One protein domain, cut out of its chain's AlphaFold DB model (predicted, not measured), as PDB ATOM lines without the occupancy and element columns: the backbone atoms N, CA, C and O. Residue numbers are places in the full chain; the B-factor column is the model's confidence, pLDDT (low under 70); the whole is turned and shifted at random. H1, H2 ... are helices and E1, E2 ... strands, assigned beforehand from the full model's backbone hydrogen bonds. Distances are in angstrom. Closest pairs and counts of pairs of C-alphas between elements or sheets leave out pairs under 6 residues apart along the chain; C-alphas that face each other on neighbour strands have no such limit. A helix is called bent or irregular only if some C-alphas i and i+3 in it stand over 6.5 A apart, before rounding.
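This is residues 91 to 150 of the 151 residues of an uncharacterized protein of Plasmodium vivax Mauritania I (UniProt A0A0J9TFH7). One long helix, H1, runs slantwise over one face of a small sheet of three strands, and residues 91 to 99, the first part of H1, stick out beyond it as an arm. The strands fold back and forth beside each other, and after E3 the last residues, 143 to 150, turn back over the side of the sheet away from H1. The printed part has 60 residues, with the named elements H1, E1, E2 and E3 in that order; the sheet's order is E1, E2, E3, antiparallel throughout, and the class is mixed, helices and strands. The whole is compact, with a radius of gyration of the C-alphas of 11.9 A, yet elongated in outline, with spans of 38 by 23 by 16 A.

H1 holds residues 91 to 109 and measures 30.1 A from C-alpha 91 at (-12.818, -15.215, -48.901) to C-alpha 109 at (-9.422, -17.585, -19.091). It is irregular, but only just: C-alphas 105 and 108 are 6.7 A apart. E1, residues 116 to 121, is 16.5 A long, and E2, residues 124 to 129, is 16.9 A long. E3, residues 138 to 142, is 13.4 A long and ends with C-alpha 142 at (-0.298, -25.769, -38.442).

The three strands form a meander, each strand the antiparallel neighbour of the one before, with E1 and E3 as edge strands. E1 and E2 form a hairpin, with 162 degrees between their directions; N 119 and O 126, 2.8 A apart, are within hydrogen-bond range. E2 and E3 form a second hairpin at 157 degrees, where N 127 and O 139 are 2.8 A apart, within hydrogen-bond range. H1 is on the sheet at a height of 8.9 A over it, and the two make two layers, a helix on one face of a sheet. It lies over E2 and E3, slantwise to the strands, at 39 degrees to E3 on the local plane. The closest C-alphas of H1 and E3 are those of Ala 104 and Val 138, 5.9 A apart; those of H1 and E2 are Ile 107 and Ala 128, 7.4 A apart. In H1, 12 of 15 O i to N i+4 pairs are within hydrogen-bond range.

The two C-alphas farthest apart are those of Ile 91 and Ser 132, 38.4 A. Residues 91 to 99, which belong to H1, stand free; the other 51 residues span 30 by 24 by 13 A. The printed part has no cut. The link from E1 to E2 is tight, those from H1 to E1 and from E2 to E3 are short, and no link is long. The mean pLDDT of the printed part is 91.4, and no printed residue is under 70.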
ATOM      1  N   ILE A  91     -11.527 -15.144 -49.598       76.50
ATOM      2  CA  ILE A  91     -12.818 -15.215 -48.901       76.50
ATOM      3  C   ILE A  91     -12.647 -15.759 -47.472       76.50
ATOM      4  O   ILE A  91     -13.241 -15.243 -46.525       76.50
ATOM      5  N   LYS A  92     -11.800 -16.780 -47.296       84.94
ATOM      6  CA  LYS A  92     -11.574 -17.447 -46.007       84.94
ATOM      7  C   LYS A  92     -10.649 -16.661 -45.079       84.94
ATOM      8  O   LYS A  92     -10.796 -16.780 -43.867       84.94
ATOM      9  N   LYS A  93      -9.756 -15.809 -45.605       86.38
ATOM     10  CA  LYS A  93      -8.808 -15.019 -44.792       86.38
ATOM     11  C   LYS A  93      -9.503 -14.176 -43.719       86.38
ATOM     12  O   LYS A  93      -9.042 -14.132 -42.582       86.38
ATOM     13  N   LYS A  94     -10.628 -13.530 -44.056       89.12
ATOM     14  CA  LYS A  94     -11.383 -12.708 -43.095       89.12
ATOM     15  C   LYS A  94     -11.984 -13.555 -41.973       89.12
ATOM     16  O   LYS A  94     -11.828 -13.212 -40.807       89.12
ATOM     17  N   ALA A  95     -12.642 -14.658 -42.325       89.81
ATOM     18  CA  ALA A  95     -13.248 -15.561 -41.351       89.81
ATOM     19  C   ALA A  95     -12.190 -16.201 -40.439       89.81
ATOM     20  O   ALA A  95     -12.355 -16.211 -39.223       89.81
ATOM     21  N   PHE A  96     -11.073 -16.651 -41.017       88.81
ATOM     22  CA  PHE A  96      -9.958 -17.219 -40.265       88.81
ATOM     23  C   PHE A  96      -9.356 -16.209 -39.287       88.81
ATOM     24  O   PHE A  96      -9.138 -16.533 -38.126       88.81
ATOM     25  N   LYS A  97      -9.149 -14.959 -39.721       89.38
ATOM     26  CA  LYS A  97      -8.643 -13.889 -38.855       89.38
ATOM     27  C   LYS A  97      -9.538 -13.671 -37.633       89.38
ATOM     28  O   LYS A  97      -9.033 -13.609 -36.517       89.38
ATOM     29  N   GLU A  98     -10.853 -13.579 -37.825       94.31
ATOM     30  CA  GLU A  98     -11.795 -13.417 -36.708       94.31
ATOM     31  C   GLU A  98     -11.822 -14.647 -35.790       94.31
ATOM     32  O   GLU A  98     -11.831 -14.494 -34.568       94.31
ATOM     33  N   ALA A  99     -11.755 -15.858 -36.352       92.25
ATOM     34  CA  ALA A  99     -11.660 -17.093 -35.577       92.25
ATOM     35  C   ALA A  99     -10.372 -17.148 -34.737       92.25
ATOM     36  O   ALA A  99     -10.427 -17.422 -33.540       92.25
ATOM     37  N   ALA A 100      -9.225 -16.800 -35.325       92.50
ATOM     38  CA  ALA A 100      -7.944 -16.718 -34.630       92.50
ATOM     39  C   ALA A 100      -7.991 -15.706 -33.474       92.50
ATOM     40  O   ALA A 100      -7.555 -16.004 -32.361       92.50
ATOM     41  N   PHE A 101      -8.595 -14.532 -33.691       95.56
ATOM     42  CA  PHE A 101      -8.796 -13.550 -32.623       95.56
ATOM     43  C   PHE A 101      -9.742 -14.036 -31.528       95.56
ATOM     44  O   PHE A 101      -9.528 -13.732 -30.356       95.56
ATOM     45  N   PHE A 102     -10.802 -14.757 -31.887       95.75
ATOM     46  CA  PHE A 102     -11.712 -15.346 -30.914       95.75
ATOM     47  C   PHE A 102     -10.985 -16.357 -30.019       95.75
ATOM     48  O   PHE A 102     -11.078 -16.274 -28.793       95.75
ATOM     49  N   VAL A 103     -10.197 -17.252 -30.615       94.50
ATOM     50  CA  VAL A 103      -9.373 -18.225 -29.885       94.50
ATOM     51  C   VAL A 103      -8.381 -17.510 -28.963       94.50
ATOM     52  O   VAL A 103      -8.391 -17.740 -27.754       94.50
ATOM     53  N   ALA A 104      -7.611 -16.550 -29.484       95.00
ATOM     54  CA  ALA A 104      -6.628 -15.801 -28.699       95.00
ATOM     55  C   ALA A 104      -7.239 -15.038 -27.507       95.00
ATOM     56  O   ALA A 104      -6.590 -14.866 -26.480       95.00
ATOM     57  N   ARG A 105      -8.501 -14.598 -27.612       95.38
ATOM     58  CA  ARG A 105      -9.219 -13.915 -26.519       95.38
ATOM     59  C   ARG A 105      -9.820 -14.863 -25.487       95.38
ATOM     60  O   ARG A 105     -10.065 -14.442 -24.361       95.38
ATOM     61  N   THR A 106     -10.111 -16.104 -25.864       95.69
ATOM     62  CA  THR A 106     -10.832 -17.059 -25.008       95.69
ATOM     63  C   THR A 106      -9.912 -18.016 -24.265       95.69
ATOM     64  O   THR A 106     -10.284 -18.491 -23.198       95.69
ATOM     65  N   ILE A 107      -8.713 -18.270 -24.784       94.25
ATOM     66  CA  ILE A 107      -7.712 -19.129 -24.144       94.25
ATOM     67  C   ILE A 107      -7.249 -18.620 -22.766       94.25
ATOM     68  O   ILE A 107      -7.255 -19.417 -21.831       94.25
ATOM     69  N   PRO A 108      -6.915 -17.328 -22.555       93.56
ATOM     70  CA  PRO A 108      -6.319 -16.881 -21.288       93.56
ATOM     71  C   PRO A 108      -7.177 -17.127 -20.034       93.56
ATOM     72  O   PRO A 108      -6.657 -17.141 -18.915       93.56
ATOM     73  N   SER A 109      -8.497 -17.284 -20.192       93.56
ATOM     74  CA  SER A 109      -9.422 -17.585 -19.091       93.56
ATOM     75  C   SER A 109      -9.567 -19.078 -18.791       93.56
ATOM     76  O   SER A 109     -10.195 -19.424 -17.794       93.56
ATOM     77  N   ARG A 110      -9.018 -19.951 -19.641       92.94
ATOM     78  CA  ARG A 110      -9.178 -21.409 -19.563       92.94
ATOM     79  C   ARG A 110      -7.912 -22.140 -19.131       92.94
ATOM     80  O   ARG A 110      -8.036 -23.283 -18.713       92.94
ATOM     81  N   ILE A 111      -6.755 -21.485 -19.221       94.19
ATOM     82  CA  ILE A 111      -5.450 -22.111 -18.992       94.19
ATOM     83  C   ILE A 111      -4.825 -21.717 -17.651       94.19
ATOM     84  O   ILE A 111      -5.065 -20.614 -17.136       94.19
ATOM     85  N   GLU A 112      -4.009 -22.613 -17.096       94.75
ATOM     86  CA  GLU A 112      -3.298 -22.401 -15.830       94.75
ATOM     87  C   GLU A 112      -2.060 -21.495 -15.984       94.75
ATOM     88  O   GLU A 112      -1.482 -21.346 -17.063       94.75
ATOM     89  N   TYR A 113      -1.654 -20.852 -14.886       94.75
ATOM     90  CA  TYR A 113      -0.451 -20.025 -14.844       94.75
ATOM     91  C   TYR A 113       0.830 -20.863 -14.925       94.75
ATOM     92  O   TYR A 113       0.953 -21.898 -14.282       94.75
ATOM     93  N   ASN A 114       1.818 -20.343 -15.653       91.81
ATOM     94  CA  ASN A 114       3.155 -20.894 -15.878       91.81
ATOM     95  C   ASN A 114       3.170 -22.307 -16.481       91.81
ATOM     96  O   ASN A 114       4.200 -22.980 -16.456       91.81
ATOM     97  N   THR A 115       2.050 -22.720 -17.072       91.81
ATOM     98  CA  THR A 115       1.906 -23.983 -17.787       91.81
ATOM     99  C   THR A 115       1.751 -23.694 -19.272       91.81
ATOM    100  O   THR A 115       0.989 -22.813 -19.677       91.81
ATOM    101  N   LYS A 116       2.499 -24.434 -20.094       92.31
ATOM    102  CA  LYS A 116       2.315 -24.436 -21.542       92.31
ATOM    103  C   LYS A 116       1.186 -25.389 -21.893       92.31
ATOM    104  O   LYS A 116       1.274 -26.579 -21.605       92.31
ATOM    105  N   GLU A 117       0.159 -24.866 -22.545       93.69
ATOM    106  CA  GLU A 117      -0.943 -25.649 -23.086       93.69
ATOM    107  C   GLU A 117      -0.862 -25.734 -24.607       93.69
ATOM    108  O   GLU A 117      -0.517 -24.769 -25.297       93.69
ATOM    109  N   ILE A 118      -1.187 -26.920 -25.119       93.19
ATOM    110  CA  ILE A 118      -1.203 -27.237 -26.543       93.19
ATOM    111  C   ILE A 118      -2.591 -27.764 -26.869       93.19
ATOM    112  O   ILE A 118      -3.006 -28.807 -26.368       93.19
ATOM    113  N   ILE A 119      -3.317 -27.022 -27.698       91.81
ATOM    114  CA  ILE A 119      -4.676 -27.354 -28.116       91.81
ATOM    115  C   ILE A 119      -4.627 -27.667 -29.604       91.81
ATOM    116  O   ILE A 119      -4.419 -26.776 -30.429       91.81
ATOM    117  N   THR A 120      -4.815 -28.933 -29.951       91.38
ATOM    118  CA  THR A 120      -4.859 -29.390 -31.339       91.38
ATOM    119  C   THR A 120      -6.308 -29.493 -31.811       91.38
ATOM    120  O   THR A 120      -7.182 -29.997 -31.104       91.38
ATOM    121  N   HIS A 121      -6.585 -28.983 -33.009       87.50
ATOM    122  CA  HIS A 121      -7.878 -29.119 -33.669       87.50
ATOM    123  C   HIS A 121      -7.673 -29.274 -35.176       87.50
ATOM    124  O   HIS A 121      -7.253 -28.334 -35.857       87.50
ATOM    125  N   GLU A 122      -8.028 -30.448 -35.702       88.38
ATOM    126  CA  GLU A 122      -7.767 -30.825 -37.097       88.38
ATOM    127  C   GLU A 122      -6.276 -30.634 -37.440       88.38
ATOM    128  O   GLU A 122      -5.426 -31.175 -36.741       88.38
ATOM    129  N   SER A 123      -5.953 -29.853 -38.474       86.69
ATOM    130  CA  SER A 123      -4.586 -29.544 -38.915       86.69
ATOM    131  C   SER A 123      -4.012 -28.263 -38.290       86.69
ATOM    132  O   SER A 123      -3.076 -27.676 -38.831       86.69
ATOM    133  N   ASN A 124      -4.626 -27.749 -37.221       89.00
ATOM    134  CA  ASN A 124      -4.173 -26.541 -36.537       89.00
ATOM    135  C   ASN A 124      -3.811 -26.856 -35.091       89.00
ATOM    136  O   ASN A 124      -4.516 -27.586 -34.394       89.00
ATOM    137  N   THR A 125      -2.743 -26.228 -34.626       90.50
ATOM    138  CA  THR A 125      -2.265 -26.317 -33.253       90.50
ATOM    139  C   THR A 125      -2.187 -24.926 -32.653       90.50
ATOM    140  O   THR A 125      -1.682 -23.983 -33.266       90.50
ATOM    141  N   VAL A 126      -2.700 -24.795 -31.435       94.19
ATOM    142  CA  VAL A 126      -2.616 -23.572 -30.650       94.19
ATOM    143  C   VAL A 126      -1.715 -23.816 -29.456       94.19
ATOM    144  O   VAL A 126      -1.992 -24.683 -28.634       94.19
ATOM    145  N   PHE A 127      -0.660 -23.023 -29.352       95.25
ATOM    146  CA  PHE A 127       0.230 -22.999 -28.205       95.25
ATOM    147  C   PHE A 127      -0.093 -21.772 -27.365       95.25
ATOM    148  O   PHE A 127      -0.158 -20.657 -27.889       95.25
ATOM    149  N   ALA A 128      -0.275 -21.960 -26.065       95.25
ATOM    150  CA  ALA A 128      -0.552 -20.867 -25.154       95.25
ATOM    151  C   ALA A 128       0.193 -21.043 -23.837       95.25
ATOM    152  O   ALA A 128       0.295 -22.149 -23.313       95.25
ATOM    153  N   ILE A 129       0.713 -19.942 -23.306       95.12
ATOM    154  CA  ILE A 129       1.380 -19.905 -22.005       95.12
ATOM    155  C   ILE A 129       0.849 -18.678 -21.285       95.12
ATOM    156  O   ILE A 129       0.849 -17.596 -21.864       95.12
ATOM    157  N   LYS A 130       0.394 -18.824 -20.042       95.88
ATOM    158  CA  LYS A 130      -0.055 -17.693 -19.224       95.88
ATOM    159  C   LYS A 130       0.947 -17.426 -18.117       95.88
ATOM    160  O   LYS A 130       1.091 -18.237 -17.215       95.88
ATOM    161  N   PHE A 131       1.617 -16.288 -18.151       94.31
ATOM    162  CA  PHE A 131       2.603 -15.919 -17.141       94.31
ATOM    163  C   PHE A 131       1.953 -15.250 -15.924       94.31
ATOM    164  O   PHE A 131       0.821 -14.760 -15.972       94.31
ATOM    165  N   SER A 132       2.679 -15.221 -14.805       93.88
ATOM    166  CA  SER A 132       2.226 -14.614 -13.543       93.88
ATOM    167  C   SER A 132       1.963 -13.106 -13.623       93.88
ATOM    168  O   SER A 132       1.209 -12.569 -12.816       93.88
ATOM    169  N   ASP A 133       2.558 -12.415 -14.594       94.62
ATOM    170  CA  ASP A 133       2.304 -11.000 -14.894       94.62
ATOM    171  C   ASP A 133       1.008 -10.778 -15.705       94.62
ATOM    172  O   ASP A 133       0.692  -9.651 -16.087       94.62
ATOM    173  N   ASN A 134       0.221 -11.841 -15.912       90.38
ATOM    174  CA  ASN A 134      -1.005 -11.886 -16.708       90.38
ATOM    175  C   ASN A 134      -0.798 -11.652 -18.211       90.38
ATOM    176  O   ASN A 134      -1.775 -11.442 -18.937       90.38
ATOM    177  N   ILE A 135       0.440 -11.741 -18.703       93.88
ATOM    178  CA  ILE A 135       0.713 -11.811 -20.135       93.88
ATOM    179  C   ILE A 135       0.461 -13.247 -20.606       93.88
ATOM    180  O   ILE A 135       0.900 -14.213 -19.985       93.88
ATOM    181  N   CYS A 136      -0.269 -13.396 -21.709       95.69
ATOM    182  CA  CYS A 136      -0.614 -14.698 -22.271       95.69
ATOM    183  C   CYS A 136      -0.338 -14.714 -23.781       95.69
ATOM    184  O   CYS A 136      -1.252 -14.416 -24.558       95.69
ATOM    185  N   PRO A 137       0.901 -14.995 -24.232       94.62
ATOM    186  CA  PRO A 137       1.143 -15.250 -25.645       94.62
ATOM    187  C   PRO A 137       0.324 -16.451 -26.125       94.62
ATOM    188  O   PRO A 137       0.240 -17.484 -25.460       94.62
ATOM    189  N   VAL A 138      -0.264 -16.297 -27.310       95.69
ATOM    190  CA  VAL A 138      -0.982 -17.356 -28.020       95.69
ATOM    191  C   VAL A 138      -0.423 -17.425 -29.433       95.69
ATOM    192  O   VAL A 138      -0.439 -16.430 -30.160       95.69
ATOM    193  N   VAL A 139       0.064 -18.600 -29.819       94.69
ATOM    194  CA  VAL A 139       0.577 -18.898 -31.158       94.69
ATOM    195  C   VAL A 139      -0.372 -19.890 -31.811       94.69
ATOM    196  O   VAL A 139      -0.634 -20.949 -31.253       94.69
ATOM    197  N   ILE A 140      -0.894 -19.548 -32.986       93.56
ATOM    198  CA  ILE A 140      -1.741 -20.432 -33.794       93.56
ATOM    199  C   ILE A 140      -0.935 -20.803 -35.029       93.56
ATOM    200  O   ILE A 140      -0.527 -19.920 -35.785       93.56
ATOM    201  N   ALA A 141      -0.703 -22.094 -35.213       91.56
ATOM    202  CA  ALA A 141       0.086 -22.632 -36.304       91.56
ATOM    203  C   ALA A 141      -0.559 -23.905 -36.862       91.56
ATOM    204  O   ALA A 141      -1.571 -24.385 -36.352       91.56
ATOM    205  N   THR A 142       0.019 -24.437 -37.929       89.62
ATOM    206  CA  THR A 142      -0.298 -25.769 -38.442       89.62
ATOM    207  C   THR A 142       0.274 -26.856 -37.524       89.62
ATOM    208  O   THR A 142       1.074 -26.583 -36.627       89.62
ATOM    209  N   ASP A 143      -0.187 -28.090 -37.691       86.00
ATOM    210  CA  ASP A 143       0.227 -29.263 -36.908       86.00
ATOM    211  C   ASP A 143       1.684 -29.697 -37.135       86.00
ATOM    212  O   ASP A 143       2.290 -30.300 -36.251       86.00
ATOM    213  N   ASP A 144       2.276 -29.327 -38.267       87.31
ATOM    214  CA  ASP A 144       3.695 -29.523 -38.578       87.31
ATOM    215  C   ASP A 144       4.623 -28.463 -37.950       87.31
ATOM    216  O   ASP A 144       5.847 -28.536 -38.101       87.31
ATOM    217  N   TYR A 145       4.079 -27.482 -37.217       87.31
ATOM    218  CA  TYR A 145       4.883 -26.447 -36.575       87.31
ATOM    219  C   TYR A 145       5.662 -27.004 -35.371       87.31
ATOM    220  O   TYR A 145       5.063 -27.549 -34.438       87.31
ATOM    221  N   PRO A 146       6.999 -26.843 -35.327       86.88
ATOM    222  CA  PRO A 146       7.814 -27.466 -34.299       86.88
ATOM    223  C   PRO A 146       7.538 -26.845 -32.932       86.88
ATOM    224  O   PRO A 146       7.762 -25.654 -32.706       86.88
ATOM    225  N   GLU A 147       7.144 -27.680 -31.975       85.19
ATOM    226  CA  GLU A 147       6.861 -27.235 -30.613       85.19
ATOM    227  C   GLU A 147       8.065 -26.516 -29.966       85.19
ATOM    228  O   GLU A 147       7.887 -25.559 -29.207       85.19
ATOM    229  N   SER A 148       9.292 -26.938 -30.293       86.12
ATOM    230  CA  SER A 148      10.539 -26.364 -29.770       86.12
ATOM    231  C   SER A 148      10.754 -24.893 -30.137       86.12
ATOM    232  O   SER A 148      11.587 -24.232 -29.512       86.12
ATOM    233  N   ALA A 149      10.047 -24.392 -31.156       82.94
ATOM    234  CA  ALA A 149      10.081 -22.990 -31.559       82.94
ATOM    235  C   ALA A 149       9.198 -22.092 -30.673       82.94
ATOM    236  O   ALA A 149       9.384 -20.877 -30.682       82.94
ATOM    237  N   VAL A 150       8.282 -22.669 -29.884       80.31
ATOM    238  CA  VAL A 150       7.427 -21.935 -28.941       80.31
ATOM    239  C   VAL A 150       7.976 -22.103 -27.523       80.31
ATOM    240  O   VAL A 150       7.843 -23.178 -26.925       80.31
TER     241      VAL A 150